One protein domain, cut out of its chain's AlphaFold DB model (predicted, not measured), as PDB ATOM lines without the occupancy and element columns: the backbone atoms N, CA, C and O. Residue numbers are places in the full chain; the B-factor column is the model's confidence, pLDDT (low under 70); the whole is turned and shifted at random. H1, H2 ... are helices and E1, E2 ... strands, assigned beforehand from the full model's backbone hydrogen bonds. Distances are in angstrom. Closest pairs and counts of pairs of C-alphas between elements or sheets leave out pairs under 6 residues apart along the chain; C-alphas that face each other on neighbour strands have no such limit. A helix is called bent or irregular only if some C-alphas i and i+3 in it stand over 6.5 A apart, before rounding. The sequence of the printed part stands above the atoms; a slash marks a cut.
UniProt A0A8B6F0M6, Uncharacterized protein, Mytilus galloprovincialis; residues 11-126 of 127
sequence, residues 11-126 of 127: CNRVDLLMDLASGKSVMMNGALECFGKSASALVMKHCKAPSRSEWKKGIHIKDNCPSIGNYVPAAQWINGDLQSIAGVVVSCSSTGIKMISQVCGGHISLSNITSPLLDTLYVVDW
ATOM      1  N   CYS A  11      40.191 -47.724 -39.665       91.94
ATOM      2  CA  CYS A  11      41.302 -48.403 -40.314       91.94
ATOM      3  C   CYS A  11      41.980 -49.410 -39.369       91.94
ATOM      4  O   CYS A  11      42.028 -49.215 -38.152       91.94
ATOM      5  N   ASN A  12      42.575 -50.471 -39.926       93.00
ATOM      6  CA  ASN A  12      43.356 -51.442 -39.166       93.00
ATOM      7  C   ASN A  12      44.602 -50.774 -38.567       93.00
ATOM      8  O   ASN A  12      45.619 -50.565 -39.234       93.00
ATOM      9  N   ARG A  13      44.506 -50.468 -37.271       92.50
ATOM     10  CA  ARG A  13      45.550 -49.817 -36.483       92.50
ATOM     11  C   ARG A  13      46.858 -50.605 -36.452       92.50
ATOM     12  O   ARG A  13      47.915 -49.990 -36.530       92.50
ATOM     13  N   VAL A  14      46.800 -51.925 -36.271       91.50
ATOM     14  CA  VAL A  14      48.008 -52.739 -36.062       91.50
ATOM     15  C   VAL A  14      48.852 -52.728 -37.328       91.50
ATOM     16  O   VAL A  14      50.022 -52.355 -37.275       91.50
ATOM     17  N   ASP A  15      48.234 -53.022 -38.470       91.81
ATOM     18  CA  ASP A  15      48.931 -53.043 -39.758       91.81
ATOM     19  C   ASP A  15      49.488 -51.662 -40.118       91.81
ATOM     20  O   ASP A  15      50.620 -51.550 -40.584       91.81
ATOM     21  N   LEU A  16      48.719 -50.598 -39.859       92.25
ATOM     22  CA  LEU A  16      49.145 -49.225 -40.133       92.25
ATOM     23  C   LEU A  16      50.384 -48.832 -39.318       92.25
ATOM     24  O   LEU A  16      51.303 -48.212 -39.851       92.25
ATOM     25  N   LEU A  17      50.415 -49.173 -38.027       93.19
ATOM     26  CA  LEU A  17      51.546 -48.846 -37.156       93.19
ATOM     27  C   LEU A  17      52.782 -49.690 -37.479       93.19
ATOM     28  O   LEU A  17      53.894 -49.175 -37.386       93.19
ATOM     29  N   MET A  18      52.603 -50.946 -37.895       91.75
ATOM     30  CA  MET A  18      53.703 -51.790 -38.368       91.75
ATOM     31  C   MET A  18      54.323 -51.234 -39.653       91.75
ATOM     32  O   MET A  18      55.548 -51.119 -39.748       91.75
ATOM     33  N   ASP A  19      53.495 -50.823 -40.614       90.94
ATOM     34  CA  ASP A  19      53.979 -50.218 -41.854       90.94
ATOM     35  C   ASP A  19      54.671 -48.871 -41.583       90.94
ATOM     36  O   ASP A  19      55.782 -48.659 -42.077       90.94
ATOM     37  N   LEU A  20      54.101 -48.021 -40.715       91.69
ATOM     38  CA  LEU A  20      54.739 -46.783 -40.245       91.69
ATOM     39  C   LEU A  20      56.111 -47.055 -39.607       91.69
ATOM     40  O   LEU A  20      57.087 -46.401 -39.965       91.69
ATOM     41  N   ALA A  21      56.205 -48.022 -38.688       91.44
ATOM     42  CA  ALA A  21      57.453 -48.353 -37.995       91.44
ATOM     43  C   ALA A  21      58.526 -48.905 -38.942       91.44
ATOM     44  O   ALA A  21      59.716 -48.662 -38.751       91.44
ATOM     45  N   SER A  22      58.112 -49.633 -39.979       87.19
ATOM     46  CA  SER A  22      59.027 -50.179 -40.983       87.19
ATOM     47  C   SER A  22      59.510 -49.146 -42.008       87.19
ATOM     48  O   SER A  22      60.430 -49.438 -42.772       87.19
ATOM     49  N   GLY A  23      58.867 -47.972 -42.081       78.56
ATOM     50  CA  GLY A  23      59.128 -46.952 -43.099       78.56
ATOM     51  C   GLY A  23      58.839 -47.411 -44.535       78.56
ATOM     52  O   GLY A  23      59.215 -46.723 -45.489       78.56
ATOM     53  N   LYS A  24      58.198 -48.572 -44.717       79.06
ATOM     54  CA  LYS A  24      57.886 -49.123 -46.038       79.06
ATOM     55  C   LYS A  24      56.795 -48.308 -46.704       79.06
ATOM     56  O   LYS A  24      55.873 -47.833 -46.055       79.06
ATOM     57  N   SER A  25      56.889 -48.185 -48.021       84.19
ATOM     58  CA  SER A  25      55.841 -47.554 -48.811       84.19
ATOM     59  C   SER A  25      54.732 -48.549 -49.159       84.19
ATOM     60  O   SER A  25      55.006 -49.719 -49.429       84.19
ATOM     61  N   VAL A  26      53.486 -48.079 -49.203       85.56
ATOM     62  CA  VAL A  26      52.316 -48.858 -49.628       85.56
ATOM     63  C   VAL A  26      51.978 -48.569 -51.084       85.56
ATOM     64  O   VAL A  26      51.953 -47.407 -51.505       85.56
ATOM     65  N   MET A  27      51.657 -49.639 -51.816       82.38
ATOM     66  CA  MET A  27      51.224 -49.618 -53.208       82.38
ATOM     67  C   MET A  27      49.922 -50.379 -53.408       82.38
ATOM     68  O   MET A  27      49.747 -51.458 -52.849       82.38
ATOM     69  N   MET A  28      49.017 -49.794 -54.193       80.88
ATOM     70  CA  MET A  28      47.675 -50.308 -54.470       80.88
ATOM     71  C   MET A  28      47.247 -49.884 -55.880       80.88
ATOM     72  O   MET A  28      47.385 -48.711 -56.231       80.88
ATOM     73  N   ASN A  29      46.665 -50.803 -56.652       80.56
ATOM     74  CA  ASN A  29      46.013 -50.463 -57.919       80.56
ATOM     75  C   ASN A  29      44.786 -49.576 -57.655       80.56
ATOM     76  O   ASN A  29      44.039 -49.823 -56.709       80.56
ATOM     77  N   GLY A  30      44.574 -48.548 -58.482       75.56
ATOM     78  CA  GLY A  30      43.478 -47.584 -58.303       75.56
ATOM     79  C   GLY A  30      43.752 -46.485 -57.266       75.56
ATOM     80  O   GLY A  30      42.871 -45.666 -56.993       75.56
ATOM     81  N   ALA A  31      44.962 -46.441 -56.700       78.81
ATOM     82  CA  ALA A  31      45.462 -45.279 -55.976       78.81
ATOM     83  C   ALA A  31      45.956 -44.203 -56.961       78.81
ATOM     84  O   ALA A  31      46.357 -44.513 -58.079       78.81
ATOM     85  N   LEU A  32      45.984 -42.935 -56.537       78.12
ATOM     86  CA  LEU A  32      46.620 -41.867 -57.318       78.12
ATOM     87  C   LEU A  32      48.123 -42.135 -57.424       78.12
ATOM     88  O   LEU A  32      48.837 -41.955 -56.438       78.12
ATOM     89  N   GLU A  33      48.615 -42.531 -58.587       68.81
ATOM     90  CA  GLU A  33      50.042 -42.770 -58.762       68.81
ATOM     91  C   GLU A  33      50.846 -41.474 -58.657       68.81
ATOM     92  O   GLU A  33      50.580 -40.486 -59.336       68.81
ATOM     93  N   CYS A  34      51.862 -41.491 -57.800       65.38
ATOM     94  CA  CYS A  34      52.838 -40.422 -57.689       65.38
ATOM     95  C   CYS A  34      54.235 -41.043 -57.591       65.38
ATOM     96  O   CYS A  34      54.694 -41.410 -56.508       65.38
ATOM     97  N   PHE A  35      54.878 -41.241 -58.749       60.31
ATOM     98  CA  PHE A  35      56.138 -41.993 -58.886       60.31
ATOM     99  C   PHE A  35      56.069 -43.400 -58.275       60.31
ATOM    100  O   PHE A  35      56.966 -43.823 -57.547       60.31
ATOM    101  N   GLY A  36      54.964 -44.111 -58.521       53.31
ATOM    102  CA  GLY A  36      54.771 -45.453 -57.983       53.31
ATOM    103  C   GLY A  36      54.700 -45.492 -56.455       53.31
ATOM    104  O   GLY A  36      55.208 -46.444 -55.875       53.31
ATOM    105  N   LYS A  37      54.128 -44.453 -55.815       59.88
ATOM    106  CA  LYS A  37      53.712 -44.377 -54.397       59.88
ATOM    107  C   LYS A  37      52.524 -43.427 -54.263       59.88
ATOM    108  O   LYS A  37      52.425 -42.462 -55.012       59.88
ATOM    109  N   SER A  38      51.609 -43.670 -53.325       73.69
ATOM    110  CA  SER A  38      50.417 -42.823 -53.171       73.69
ATOM    111  C   SER A  38      49.963 -42.656 -51.730       73.69
ATOM    112  O   SER A  38      49.851 -43.643 -51.005       73.69
ATOM    113  N   ALA A  39      49.602 -41.434 -51.345       82.62
ATOM    114  CA  ALA A  39      48.880 -41.159 -50.106       82.62
ATOM    115  C   ALA A  39      47.564 -41.957 -50.027       82.62
ATOM    116  O   ALA A  39      47.186 -42.454 -48.968       82.62
ATOM    117  N   SER A  40      46.895 -42.144 -51.171       89.19
ATOM    118  CA  SER A  40      45.641 -42.899 -51.223       89.19
ATOM    119  C   SER A  40      45.820 -44.408 -51.058       89.19
ATOM    120  O   SER A  40      44.957 -45.040 -50.462       89.19
ATOM    121  N   ALA A  41      46.960 -44.979 -51.465       90.44
ATOM    122  CA  ALA A  41      47.224 -46.410 -51.296       90.44
ATOM    123  C   ALA A  41      47.240 -46.824 -49.815       90.44
ATOM    124  O   ALA A  41      46.745 -47.893 -49.463       90.44
ATOM    125  N   LEU A  42      47.751 -45.951 -48.941       91.38
ATOM    126  CA  LEU A  42      47.737 -46.154 -47.494       91.38
ATOM    127  C   LEU A  42      46.299 -46.254 -46.961       91.38
ATOM    128  O   LEU A  42      45.964 -47.188 -46.234       91.38
ATOM    129  N   VAL A  43      45.424 -45.338 -47.375       93.81
ATOM    130  CA  VAL A  43      44.008 -45.351 -46.981       93.81
ATOM    131  C   VAL A  43      43.298 -46.595 -47.518       93.81
ATOM    132  O   VAL A  43      42.613 -47.281 -46.766       93.81
ATOM    133  N   MET A  44      43.501 -46.933 -48.793       93.19
ATOM    134  CA  MET A  44      42.875 -48.109 -49.407       93.19
ATOM    135  C   MET A  44      43.275 -49.402 -48.693       93.19
ATOM    136  O   MET A  44      42.410 -50.190 -48.321       93.19
ATOM    137  N   LYS A  45      44.574 -49.594 -48.426       92.31
ATOM    138  CA  LYS A  45      45.079 -50.794 -47.751       92.31
ATOM    139  C   LYS A  45      44.544 -50.921 -46.326       92.31
ATOM    140  O   LYS A  45      44.002 -51.962 -45.965       92.31
ATOM    141  N   HIS A  46      44.710 -49.887 -45.505       93.38
ATOM    142  CA  HIS A  46      44.456 -50.015 -44.066       93.38
ATOM    143  C   HIS A  46      42.995 -49.791 -43.691       93.38
ATOM    144  O   HIS A  46      42.543 -50.343 -42.694       93.38
ATOM    145  N   CYS A  47      42.246 -49.021 -44.473       93.19
ATOM    146  CA  CYS A  47      40.838 -48.726 -44.200       93.19
ATOM    147  C   CYS A  47      39.888 -49.563 -45.057       93.19
ATOM    148  O   CYS A  47      38.678 -49.370 -44.978       93.19
ATOM    149  N   LYS A  48      40.429 -50.474 -45.885       91.94
ATOM    150  CA  LYS A  48      39.680 -51.249 -46.888       91.94
ATOM    151  C   LYS A  48      38.847 -50.347 -47.806       91.94
ATOM    152  O   LYS A  48      37.757 -50.722 -48.228       91.94
ATOM    153  N   ALA A  49      39.350 -49.142 -48.075       92.62
ATOM    154  CA  ALA A  49      38.677 -48.217 -48.970       92.62
ATOM    155  C   ALA A  49      38.793 -48.728 -50.417       92.62
ATOM    156  O   ALA A  49      39.837 -49.286 -50.779       92.62
ATOM    157  N   PRO A  50      37.755 -48.530 -51.247       93.00
ATOM    158  CA  PRO A  50      37.778 -48.895 -52.654       93.00
ATOM    159  C   PRO A  50      38.730 -47.978 -53.428       93.00
ATOM    160  O   PRO A  50      39.469 -47.173 -52.844       93.00
ATOM    161  N   SER A  51      38.721 -48.097 -54.758       91.88
ATOM    162  CA  SER A  51      39.533 -47.238 -55.616       91.88
ATOM    163  C   SER A  51      39.283 -45.760 -55.312       91.88
ATOM    164  O   SER A  51      38.180 -45.352 -54.943       91.88
ATOM    165  N   ARG A  52      40.315 -44.928 -55.471       90.62
ATOM    166  CA  ARG A  52      40.227 -43.497 -55.149       90.62
ATOM    167  C   ARG A  52      39.100 -42.787 -55.912       90.62
ATOM    168  O   ARG A  52      38.541 -41.821 -55.406       90.62
ATOM    169  N   SER A  53      38.763 -43.261 -57.110       91.50
ATOM    170  CA  SER A  53      37.656 -42.747 -57.928       91.50
ATOM    171  C   SER A  53      36.273 -42.924 -57.299       91.50
ATOM    172  O   SER A  53      35.342 -42.233 -57.694       91.50
ATOM    173  N   GLU A  54      36.124 -43.826 -56.330       93.75
ATOM    174  CA  GLU A  54      34.851 -44.108 -55.653       93.75
ATOM    175  C   GLU A  54      34.691 -43.316 -54.348       93.75
ATOM    176  O   GLU A  54      33.649 -43.380 -53.691       93.75
ATOM    177  N   TRP A  55      35.723 -42.565 -53.959       94.19
ATOM    178  CA  TRP A  55      35.719 -41.801 -52.724       94.19
ATOM    179  C   TRP A  55      34.809 -40.585 -52.822       94.19
ATOM    180  O   TRP A  55      34.819 -39.828 -53.794       94.19
ATOM    181  N   LYS A  56      34.074 -40.352 -51.744       94.88
ATOM    182  CA  LYS A  56      33.175 -39.223 -51.561       94.88
ATOM    183  C   LYS A  56      33.655 -38.361 -50.407       94.88
ATOM    184  O   LYS A  56      34.251 -38.835 -49.438       94.88
ATOM    185  N   LYS A  57      33.357 -37.071 -50.530       94.88
ATOM    186  CA  LYS A  57      33.593 -36.080 -49.487       94.88
ATOM    187  C   LYS A  57      32.623 -36.331 -48.330       94.88
ATOM    188  O   LYS A  57      31.420 -36.146 -48.502       94.88
ATOM    189  N   GLY A  58      33.142 -36.753 -47.181       93.56
ATOM    190  CA  GLY A  58      32.368 -36.939 -45.954       93.56
ATOM    191  C   GLY A  58      32.303 -35.673 -45.096       93.56
ATOM    192  O   GLY A  58      32.272 -34.547 -45.599       93.56
ATOM    193  N   ILE A  59      32.293 -35.861 -43.775       93.25
ATOM    194  CA  ILE A  59      32.245 -34.763 -42.799       93.25
ATOM    195  C   ILE A  59      33.570 -33.993 -42.732       93.25
ATOM    196  O   ILE A  59      34.650 -34.569 -42.877       93.25
ATOM    197  N   HIS A  60      33.482 -32.686 -42.484       93.75
ATOM    198  CA  HIS A  60      34.654 -31.832 -42.308       93.75
ATOM    199  C   HIS A  60      35.354 -32.140 -40.982       93.75
ATOM    200  O   HIS A  60      34.698 -32.181 -39.938       93.75
ATOM    201  N   ILE A  61      36.674 -32.351 -41.009       92.50
ATOM    202  CA  ILE A  61      37.393 -32.873 -39.842       92.50
ATOM    203  C   ILE A  61      37.466 -31.854 -38.716       92.50
ATOM    204  O   ILE A  61      37.109 -32.168 -37.584       92.50
ATOM    205  N   LYS A  62      37.894 -30.628 -39.028       91.50
ATOM    206  CA  LYS A  62      38.084 -29.574 -38.024       91.50
ATOM    207  C   LYS A  62      36.810 -29.304 -37.224       91.50
ATOM    208  O   LYS A  62      36.856 -29.250 -35.999       91.50
ATOM    209  N   ASP A  63      35.679 -29.207 -37.918       91.38
ATOM    210  CA  ASP A  63      34.393 -28.856 -37.303       91.38
ATOM    211  C   ASP A  63      33.788 -30.013 -36.497       91.38
ATOM    212  O   ASP A  63      32.894 -29.799 -35.682       91.38
ATOM    213  N   ASN A  64      34.269 -31.242 -36.711       91.12
ATOM    214  CA  ASN A  64      33.713 -32.454 -36.113       91.12
ATOM    215  C   ASN A  64      34.745 -33.257 -35.312       91.12
ATOM    216  O   ASN A  64      34.475 -34.406 -34.965       91.12
ATOM    217  N   CYS A  65      35.902 -32.675 -34.979       87.75
ATOM    218  CA  CYS A  65      36.974 -33.366 -34.259       87.75
ATOM    219  C   CYS A  65      36.508 -34.154 -33.017       87.75
ATOM    220  O   CYS A  65      36.954 -35.288 -32.868       87.75
ATOM    221  N   PRO A  66      35.617 -33.630 -32.144       85.31
ATOM    222  CA  PRO A  66      35.150 -34.374 -30.967       85.31
ATOM    223  C   PRO A  66      34.382 -35.660 -31.299       85.31
ATOM    224  O   PRO A  66      34.352 -36.583 -30.490       85.31
ATOM    225  N   SER A  67      33.758 -35.714 -32.476       85.25
ATOM    226  CA  SER A  67      32.949 -36.842 -32.950       85.25
ATOM    227  C   SER A  67      33.736 -37.796 -33.848       85.25
ATOM    228  O   SER A  67      33.267 -38.889 -34.164       85.25
ATOM    229  N   ILE A  68      34.922 -37.383 -34.293       84.38
ATOM    230  CA  ILE A  68      35.783 -38.188 -35.145       84.38
ATOM    231  C   ILE A  68      36.592 -39.133 -34.264       84.38
ATOM    232  O   ILE A  68      37.426 -38.715 -33.462       84.38
ATOM    233  N   GLY A  69      36.337 -40.430 -34.430       83.62
ATOM    234  CA  GLY A  69      37.133 -41.471 -33.800       83.62
ATOM    235  C   GLY A  69      38.590 -41.460 -34.275       83.62
ATOM    236  O   GLY A  69      38.961 -40.825 -35.262       83.62
ATOM    237  N   ASN A  70      39.431 -42.215 -33.576       90.81
ATOM    238  CA  ASN A  70      40.808 -42.423 -34.005       90.81
ATOM    239  C   ASN A  70      40.866 -43.421 -35.166       90.81
ATOM    240  O   ASN A  70      40.048 -44.333 -35.263       90.81
ATOM    241  N   TYR A  71      41.904 -43.294 -35.984       93.94
ATOM    242  CA  TYR A  71      42.188 -44.127 -37.151       93.94
ATOM    243  C   TYR A  71      41.100 -44.069 -38.225       93.94
ATOM    244  O   TYR A  71      40.732 -45.096 -38.783       93.94
ATOM    245  N   VAL A  72      40.598 -42.872 -38.531       94.56
ATOM    246  CA  VAL A  72      39.645 -42.669 -39.634       94.56
ATOM    247  C   VAL A  72      40.360 -42.241 -40.919       94.56
ATOM    248  O   VAL A  72      41.365 -41.525 -40.853       94.56
ATOM    249  N   PRO A  73      39.863 -42.636 -42.100       95.75
ATOM    250  CA  PRO A  73      40.429 -42.211 -43.368       95.75
ATOM    251  C   PRO A  73      40.107 -40.736 -43.625       95.75
ATOM    252  O   PRO A  73      38.976 -40.290 -43.432       95.75
ATOM    253  N   ALA A  74      41.089 -39.983 -44.101       95.50
ATOM    254  CA  ALA A  74      40.949 -38.580 -44.456       95.50
ATOM    255  C   ALA A  74      41.591 -38.286 -45.807       95.50
ATOM    256  O   ALA A  74      42.599 -38.888 -46.182       95.50
ATOM    257  N   ALA A  75      41.027 -37.321 -46.520       95.38
ATOM    258  CA  ALA A  75      41.660 -36.738 -47.689       95.38
ATOM    259  C   ALA A  75      41.310 -35.258 -47.816       95.38
ATOM    260  O   ALA A  75      40.465 -34.724 -47.092       95.38
ATOM    261  N   GLN A  76      42.028 -34.579 -48.702       95.19
ATOM    262  CA  GLN A  76      41.831 -33.167 -48.964       95.19
ATOM    263  C   GLN A  76      40.807 -32.957 -50.079       95.19
ATOM    264  O   GLN A  76      40.926 -33.540 -51.156       95.19
ATOM    265  N   TRP A  77      39.862 -32.049 -49.846       95.81
ATOM    266  CA  TRP A  77      38.947 -31.539 -50.864       95.81
ATOM    267  C   TRP A  77      39.033 -30.020 -50.947       95.81
ATOM    268  O   TRP A  77      38.856 -29.325 -49.946       95.81
ATOM    269  N   ILE A  78      39.236 -29.504 -52.157       94.69
ATOM    270  CA  ILE A  78      39.251 -28.068 -52.463       94.69
ATOM    271  C   ILE A  78      38.229 -27.827 -53.569       94.69
ATOM    272  O   ILE A  78      38.248 -28.525 -54.573       94.69
ATOM    273  N   ASN A  79      37.311 -26.876 -53.369       92.94
ATOM    274  CA  ASN A  79      36.246 -26.536 -54.328       92.94
ATOM    275  C   ASN A  79      35.380 -27.726 -54.796       92.94
ATOM    276  O   ASN A  79      34.776 -27.675 -55.858       92.94
ATOM    277  N   GLY A  80      35.290 -28.783 -53.982       89.12
ATOM    278  CA  GLY A  80      34.548 -30.007 -54.310       89.12
ATOM    279  C   GLY A  80      35.409 -31.123 -54.905       89.12
ATOM    280  O   GLY A  80      34.994 -32.278 -54.856       89.12
ATOM    281  N   ASP A  81      36.634 -30.818 -55.333       92.19
ATOM    282  CA  ASP A  81      37.526 -31.769 -55.992       92.19
ATOM    283  C   ASP A  81      38.495 -32.438 -55.015       92.19
ATOM    284  O   ASP A  81      39.141 -31.779 -54.191       92.19
ATOM    285  N   LEU A  82      38.627 -33.762 -55.148       91.44
ATOM    286  CA  LEU A  82      39.538 -34.594 -54.360       91.44
ATOM    287  C   LEU A  82      41.002 -34.362 -54.771       91.44
ATOM    288  O   LEU A  82      41.419 -34.686 -55.884       91.44
ATOM    289  N   GLN A  83      41.814 -33.894 -53.828       91.19
ATOM    290  CA  GLN A  83      43.224 -33.541 -54.017       91.19
ATOM    291  C   GLN A  83      44.177 -34.674 -53.624       91.19
ATOM    292  O   GLN A  83      43.778 -35.694 -53.057       91.19
ATOM    293  N   SER A  84      45.463 -34.548 -53.953       87.19
ATOM    294  CA  SER A  84      46.458 -35.623 -53.789       87.19
ATOM    295  C   SER A  84      46.690 -36.062 -52.336       87.19
ATOM    296  O   SER A  84      47.065 -37.214 -52.112       87.19
ATOM    297  N   ILE A  85      46.424 -35.193 -51.357       90.62
ATOM    298  CA  ILE A  85      46.632 -35.465 -49.931       90.62
ATOM    299  C   ILE A  85      45.565 -36.426 -49.401       90.62
ATOM    300  O   ILE A  85      44.367 -36.161 -49.492       90.62
ATOM    301  N   ALA A  86      46.022 -37.521 -48.797       93.31
ATOM    302  CA  ALA A  86      45.200 -38.498 -48.094       93.31
ATOM    303  C   ALA A  86      45.991 -39.154 -46.952       93.31
ATOM    304  O   ALA A  86      47.224 -39.115 -46.925       93.31
ATOM    305  N   GLY A  87      45.296 -39.753 -45.995       94.62
ATOM    306  CA  GLY A  87      45.923 -40.429 -44.869       94.62
ATOM    307  C   GLY A  87      44.915 -40.944 -43.855       94.62
ATOM    308  O   GLY A  87      43.713 -40.975 -44.102       94.62
ATOM    309  N   VAL A  88      45.423 -41.350 -42.701       95.94
ATOM    310  CA  VAL A  88      44.629 -41.856 -41.583       95.94
ATOM    311  C   VAL A  88      44.827 -40.945 -40.380       95.94
ATOM    312  O   VAL A  88      45.945 -40.765 -39.900       95.94
ATOM    313  N   VAL A  89      43.739 -40.363 -39.889       95.31
ATOM    314  CA  VAL A  89      43.724 -39.494 -38.709       95.31
ATOM    315  C   VAL A  89      43.928 -40.355 -37.479       95.31
ATOM    316  O   VAL A  89      43.116 -41.219 -37.189       95.31
ATOM    317  N   VAL A  90      44.994 -40.119 -36.729       94.94
ATOM    318  CA  VAL A  90      45.304 -40.856 -35.497       94.94
ATOM    319  C   VAL A  90      44.676 -40.191 -34.280       94.94
ATOM    320  O   VAL A  90      44.278 -40.881 -33.348       94.94
ATOM    321  N   SER A  91      44.606 -38.860 -34.283       92.25
ATOM    322  CA  SER A  91      43.993 -38.070 -33.215       92.25
ATOM    323  C   SER A  91      43.576 -36.696 -33.733       92.25
ATOM    324  O   SER A  91      44.286 -36.122 -34.563       92.25
ATOM    325  N   CYS A  92      42.493 -36.150 -33.189       88.81
ATOM    326  CA  CYS A  92      41.921 -34.855 -33.564       88.81
ATOM    327  C   CYS A  92      41.847 -33.929 -32.342       88.81
ATOM    328  O   CYS A  92      41.453 -34.371 -31.262       88.81
ATOM    329  N   SER A  93      42.213 -32.657 -32.492       85.19
ATOM    330  CA  SER A  93      42.000 -31.605 -31.493       85.19
ATOM    331  C   SER A  93      41.519 -30.313 -32.162       85.19
ATOM    332  O   SER A  93      41.550 -30.180 -33.384       85.19
ATOM    333  N   SER A  94      41.099 -29.328 -31.364       74.12
ATOM    334  CA  SER A  94      40.657 -28.020 -31.872       74.12
ATOM    335  C   SER A  94      41.750 -27.228 -32.601       74.12
ATOM    336  O   SER A  94      41.441 -26.317 -33.365       74.12
ATOM    337  N   THR A  95      43.023 -27.556 -32.371       79.50
ATOM    338  CA  THR A  95      44.178 -26.828 -32.918       79.50
ATOM    339  C   THR A  95      44.887 -27.574 -34.043       79.50
ATOM    340  O   THR A  95      45.703 -26.980 -34.750       79.50
ATOM    341  N   GLY A  96      44.599 -28.861 -34.230       88.88
ATOM    342  CA  GLY A  96      45.315 -29.684 -35.188       88.88
ATOM    343  C   GLY A  96      44.880 -31.139 -35.169       88.88
ATOM    344  O   GLY A  96      44.171 -31.602 -34.279       88.88
ATOM    345  N   ILE A  97      45.372 -31.890 -36.143       94.00
ATOM    346  CA  ILE A  97      45.237 -33.344 -36.167       94.00
ATOM    347  C   ILE A  97      46.607 -33.993 -36.286       94.00
ATOM    348  O   ILE A  97      47.548 -33.408 -36.824       94.00
ATOM    349  N   LYS A  98      46.709 -35.237 -35.830       95.56
ATOM    350  CA  LYS A  98      47.811 -36.124 -36.200       95.56
ATOM    351  C   LYS A  98      47.325 -37.043 -37.297       95.56
ATOM    352  O   LYS A  98      46.305 -37.706 -37.122       95.56
ATOM    353  N   MET A  99      48.052 -37.099 -38.401       95.06
ATOM    354  CA  MET A  99      47.701 -37.925 -39.549       95.06
ATOM    355  C   MET A  99      48.901 -38.766 -39.962       95.06
ATOM    356  O   MET A  99      50.007 -38.245 -40.101       95.06
ATOM    357  N   ILE A 100      48.676 -40.063 -40.159       94.94
ATOM    358  CA  ILE A 100      49.627 -40.937 -40.840       94.94
ATOM    359  C   ILE A 100      49.333 -40.846 -42.328       94.94
ATOM    360  O   ILE A 100      48.218 -41.127 -42.765       94.94
ATOM    361  N   SER A 101      50.321 -40.451 -43.112       92.50
ATOM    362  CA  SER A 101      50.191 -40.344 -44.559       92.50
ATOM    363  C   SER A 101      51.458 -40.816 -45.244       92.50
ATOM    364  O   SER A 101      52.505 -41.003 -44.626       92.50
ATOM    365  N   GLN A 102      51.345 -41.042 -46.546       88.44
ATOM    366  CA  GLN A 102      52.484 -41.337 -47.395       88.44
ATOM    367  C   GLN A 102      52.702 -40.163 -48.338       88.44
ATOM    368  O   GLN A 102      51.805 -39.802 -49.102       88.44
ATOM    369  N   VAL A 103      53.898 -39.583 -48.305       77.69
ATOM    370  CA  VAL A 103      54.288 -38.550 -49.268       77.69
ATOM    371  C   VAL A 103      54.630 -39.187 -50.617       77.69
ATOM    372  O   VAL A 103      55.145 -40.305 -50.683       77.69
ATOM    373  N   CYS A 104      54.353 -38.467 -51.703       72.00
ATOM    374  CA  CYS A 104      54.779 -38.833 -53.054       72.00
ATOM    375  C   CYS A 104      56.263 -39.230 -53.083       72.00
ATOM    376  O   CYS A 104      57.107 -38.486 -52.587       72.00
ATOM    377  N   GLY A 105      56.588 -40.402 -53.636       68.00
ATOM    378  CA  GLY A 105      57.969 -40.900 -53.704       68.00
ATOM    379  C   GLY A 105      58.610 -41.311 -52.363       68.00
ATOM    380  O   GLY A 105      59.647 -41.979 -52.369       68.00
ATOM    381  N   GLY A 106      57.988 -41.033 -51.214       76.81
ATOM    382  CA  GLY A 106      58.598 -41.227 -49.895       76.81
ATOM    383  C   GLY A 106      58.012 -42.353 -49.047       76.81
ATOM    384  O   GLY A 106      57.346 -43.268 -49.533       76.81
ATOM    385  N   HIS A 107      58.352 -42.312 -47.763       83.94
ATOM    386  CA  HIS A 107      57.917 -43.263 -46.745       83.94
ATOM    387  C   HIS A 107      56.598 -42.814 -46.107       83.94
ATOM    388  O   HIS A 107      56.152 -41.675 -46.271       83.94
ATOM    389  N   ILE A 108      55.978 -43.733 -45.373       90.25
ATOM    390  CA  ILE A 108      54.868 -43.413 -44.480       90.25
ATOM    391  C   ILE A 108      55.416 -42.636 -43.288       90.25
ATOM    392  O   ILE A 108      56.397 -43.060 -42.681       90.25
ATOM    393  N   SER A 109      54.776 -41.534 -42.919       91.44
ATOM    394  CA  SER A 109      55.163 -40.732 -41.762       91.44
ATOM    395  C   SER A 109      53.947 -40.275 -40.964       91.44
ATOM    396  O   SER A 109      52.826 -40.195 -41.469       91.44
ATOM    397  N   LEU A 110      54.175 -39.978 -39.685       93.81
ATOM    398  CA  LEU A 110      53.209 -39.310 -38.823       93.81
ATOM    399  C   LEU A 110      53.469 -37.805 -38.875       93.81
ATOM    400  O   LEU A 110      54.562 -37.358 -38.533       93.81
ATOM    401  N   SER A 111      52.462 -37.029 -39.257       92.50
ATOM    402  CA  SER A 111      52.552 -35.572 -39.364       92.50
ATOM    403  C   SER A 111      51.504 -34.884 -38.496       92.50
ATOM    404  O   SER A 111      50.377 -35.365 -38.363       92.50
ATOM    405  N   ASN A 112      51.868 -33.731 -37.929       94.50
ATOM    406  CA  ASN A 112      50.906 -32.804 -37.342       94.50
ATOM    407  C   ASN A 112      50.362 -31.911 -38.458       94.50
ATOM    408  O   ASN A 112      51.138 -31.267 -39.161       94.50
ATOM    409  N   ILE A 113      49.044 -31.867 -38.614       93.50
ATOM    410  CA  ILE A 113      48.371 -31.038 -39.607       93.50
ATOM    411  C   ILE A 113      47.601 -29.937 -38.888       93.50
ATOM    412  O   ILE A 113      46.782 -30.204 -38.008       93.50
ATOM    413  N   THR A 114      47.856 -28.701 -39.293       93.31
ATOM    414  CA  THR A 114      47.202 -27.489 -38.794       93.31
ATOM    415  C   THR A 114      46.584 -26.717 -39.960       93.31
ATOM    416  O   THR A 114      46.717 -27.104 -41.126       93.31
ATOM    417  N   SER A 115      45.896 -25.615 -39.668       87.62
ATOM    418  CA  SER A 115      45.474 -24.667 -40.705       87.62
ATOM    419  C   SER A 115      46.686 -24.142 -41.503       87.62
ATOM    420  O   SER A 115      47.762 -23.979 -40.918       87.62
ATOM    421  N   PRO A 116      46.543 -23.892 -42.823       89.81
ATOM    422  CA  PRO A 116      45.291 -23.932 -43.591       89.81
ATOM    423  C   PRO A 116      44.908 -25.323 -44.124       89.81
ATOM    424  O   PRO A 116      43.785 -25.522 -44.572       89.81
ATOM    425  N   LEU A 117      45.812 -26.309 -44.079       90.44
ATOM    426  CA  LEU A 117      45.540 -27.639 -44.640       90.44
ATOM    427  C   LEU A 117      44.368 -28.323 -43.924       90.44
ATOM    428  O   LEU A 117      43.499 -28.896 -44.579       90.44
ATOM    429  N   LEU A 118      44.308 -28.206 -42.596       91.88
ATOM    430  CA  LEU A 118      43.216 -28.756 -41.792       91.88
ATOM    431  C   LEU A 118      41.825 -28.267 -42.241       91.88
ATOM    432  O   LEU A 118      40.876 -29.042 -42.176       91.88
ATOM    433  N   ASP A 119      41.717 -27.040 -42.757       93.25
ATOM    434  CA  ASP A 119      40.451 -26.438 -43.217       93.25
ATOM    435  C   ASP A 119      39.925 -27.052 -44.529       93.25
ATOM    436  O   ASP A 119      38.858 -26.698 -45.028       93.25
ATOM    437  N   THR A 120      40.696 -27.966 -45.119       95.12
ATOM    438  CA  THR A 120      40.373 -28.637 -46.382       95.12
ATOM    439  C   THR A 120      40.286 -30.153 -46.233       95.12
ATOM    440  O   THR A 120      40.111 -30.853 -47.231       95.12
ATOM    441  N   LEU A 121      40.403 -30.684 -45.011       95.12
ATOM    442  CA  LEU A 121      40.389 -32.122 -44.759       95.12
ATOM    443  C   LEU A 121      39.005 -32.625 -44.355       95.12
ATOM    444  O   LEU A 121      38.355 -32.101 -43.449       95.12
ATOM    445  N   TYR A 122      38.588 -33.704 -45.008       95.62
ATOM    446  CA  TYR A 122      37.310 -34.366 -44.779       95.62
ATOM    447  C   TYR A 122      37.543 -35.857 -44.564       95.62
ATOM    448  O   TYR A 122      38.512 -36.428 -45.076       95.62
ATOM    449  N   VAL A 123      36.648 -36.489 -43.808       94.88
ATOM    450  CA  VAL A 123      36.614 -37.951 -43.704       94.88
ATOM    451  C   VAL A 123      36.298 -38.528 -45.082       94.88
ATOM    452  O   VAL A 123      35.413 -38.025 -45.779       94.88
ATOM    453  N   VAL A 124      37.031 -39.565 -45.485       94.56
ATOM    454  CA  VAL A 124      36.756 -40.280 -46.736       94.56
ATOM    455  C   VAL A 124      35.551 -41.189 -46.531       94.56
ATOM    456  O   VAL A 124      35.530 -42.013 -45.615       94.56
ATOM    457  N   ASP A 125      34.570 -41.051 -47.414       92.00
ATOM    458  CA  ASP A 125      33.356 -41.860 -47.453       92.00
ATOM    459  C   ASP A 125      33.287 -42.632 -48.789       92.00
ATOM    460  O   ASP A 125      33.945 -42.264 -49.761       92.00
ATOM    461  N   TRP A 126      32.542 -43.729 -48.843       89.00
ATOM    462  CA  TRP A 126      32.311 -44.584 -50.017       89.00
ATOM    463  C   TRP A 126      31.139 -45.527 -49.722       89.00
ATOM    464  O   TRP A 126      31.024 -46.007 -48.597       89.00
TER     465      TRP A 126
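What this domain is: This is residues 11 to 126 of the 127 residues of an uncharacterized protein of Mytilus galloprovincialis (UniProt A0A8B6F0M6). One strongly twisted sheet of six strands has H1 and H2 side by side over one face, while on the other face it curls round the short H3; the small H4 is on that other face too. E3, the longest strand, bends sharply, and a long loop, residues 23 to 38, joins H1 to H2. The 116 printed residues hold H1 H2 E1 H3 E2 E3 E4 E5 H4 E6 in that order, four helices and six strands, of mixed class; the sheet's order is E1 E6 E2 E3 E4 E5, antiparallel throughout. The whole is compact and rounded, with a radius of gyration of the C-alphas of 12.7 A and spans of 32 by 28 by 22 A.

How they stand to each other: E2, residues 72 to 78, E3, 81 to 93, E4, 96 to 102, and E5, 108 to 113, form a meander, each strand the antiparallel neighbour of the one before and each successive pair a hairpin. Within hydrogen-bond range are N 74 and O 87 at 2.8 A, N 90 and O 98 at 2.8 A, and N 99 and O 111 at 2.9 A. E3 bends by 97 degrees at residue 90. E6, residues 121 to 125, is the neighbour of E2, with N 122 and O 75 3.0 A apart, and of edge strand E1, residues 56 to 60, with N 58 and O 123 3.0 A apart. E1, H3, residues 61 to 67, and E2 form a split strand-helix-strand unit, two strands of one sheet that are not neighbours, joined through a helix, with E6 between them in the sheet, and its crossover is right-handed. The closest C-alphas of H3 and E3 are Cys 65 and Cys 92, 5.2 A apart. H3 touches H4, residues 117 to 120, closest at the C-alphas of Lys 62 and Leu 118, 6.4 A. On the opposite face from H4, H2, residues 39 to 47, lies over E3 at a height over the sheet of 7.0 A, with the C-alphas of Ala 39 and Ala 86 closest at 5.0 A. H1, residues 13 to 22, is on the same face as H2, at a height of 9.5 A, and comes closest to E5 at the C-alphas of Leu 20 and Ile 108, 5.4 A. H1 and H2, a helical hairpin, only just touch, with 3 pairs of C-alphas within 8 A, the closest Leu 16 and His 46 at 6.2 A; their steep tilt is 43 degrees, opposite ways. Every O i to N i+4 pair is within hydrogen-bond range in H1, 4 of 5 in H2 and 1 of 3 in H3, which has 2 of 4 O i to N i+3 pairs in range; H4 is too short for an i+4 pair.

Where its parts are: E3 is 24.9 A from first to last C-alpha, E2 19.4 A, E4 18.3 A, E5 14.8 A and H1 14.2 A. H3 is irregular, with C-alphas 63 and 66 8.4 A apart. H1 begins at C-alpha 13, (45.550, -49.817, -36.483), and E6 ends at C-alpha 125, (33.356, -41.860, -47.453).

The domain as a whole: The C-alphas of Phe 35 and Pro 66 are the farthest apart, 35.7 A. The printed part has no cut, and the link from H1 to H2, 16 residues, is long. The mean pLDDT of the printed part is 88.6; residues 33 to 37 and 105 are under 70.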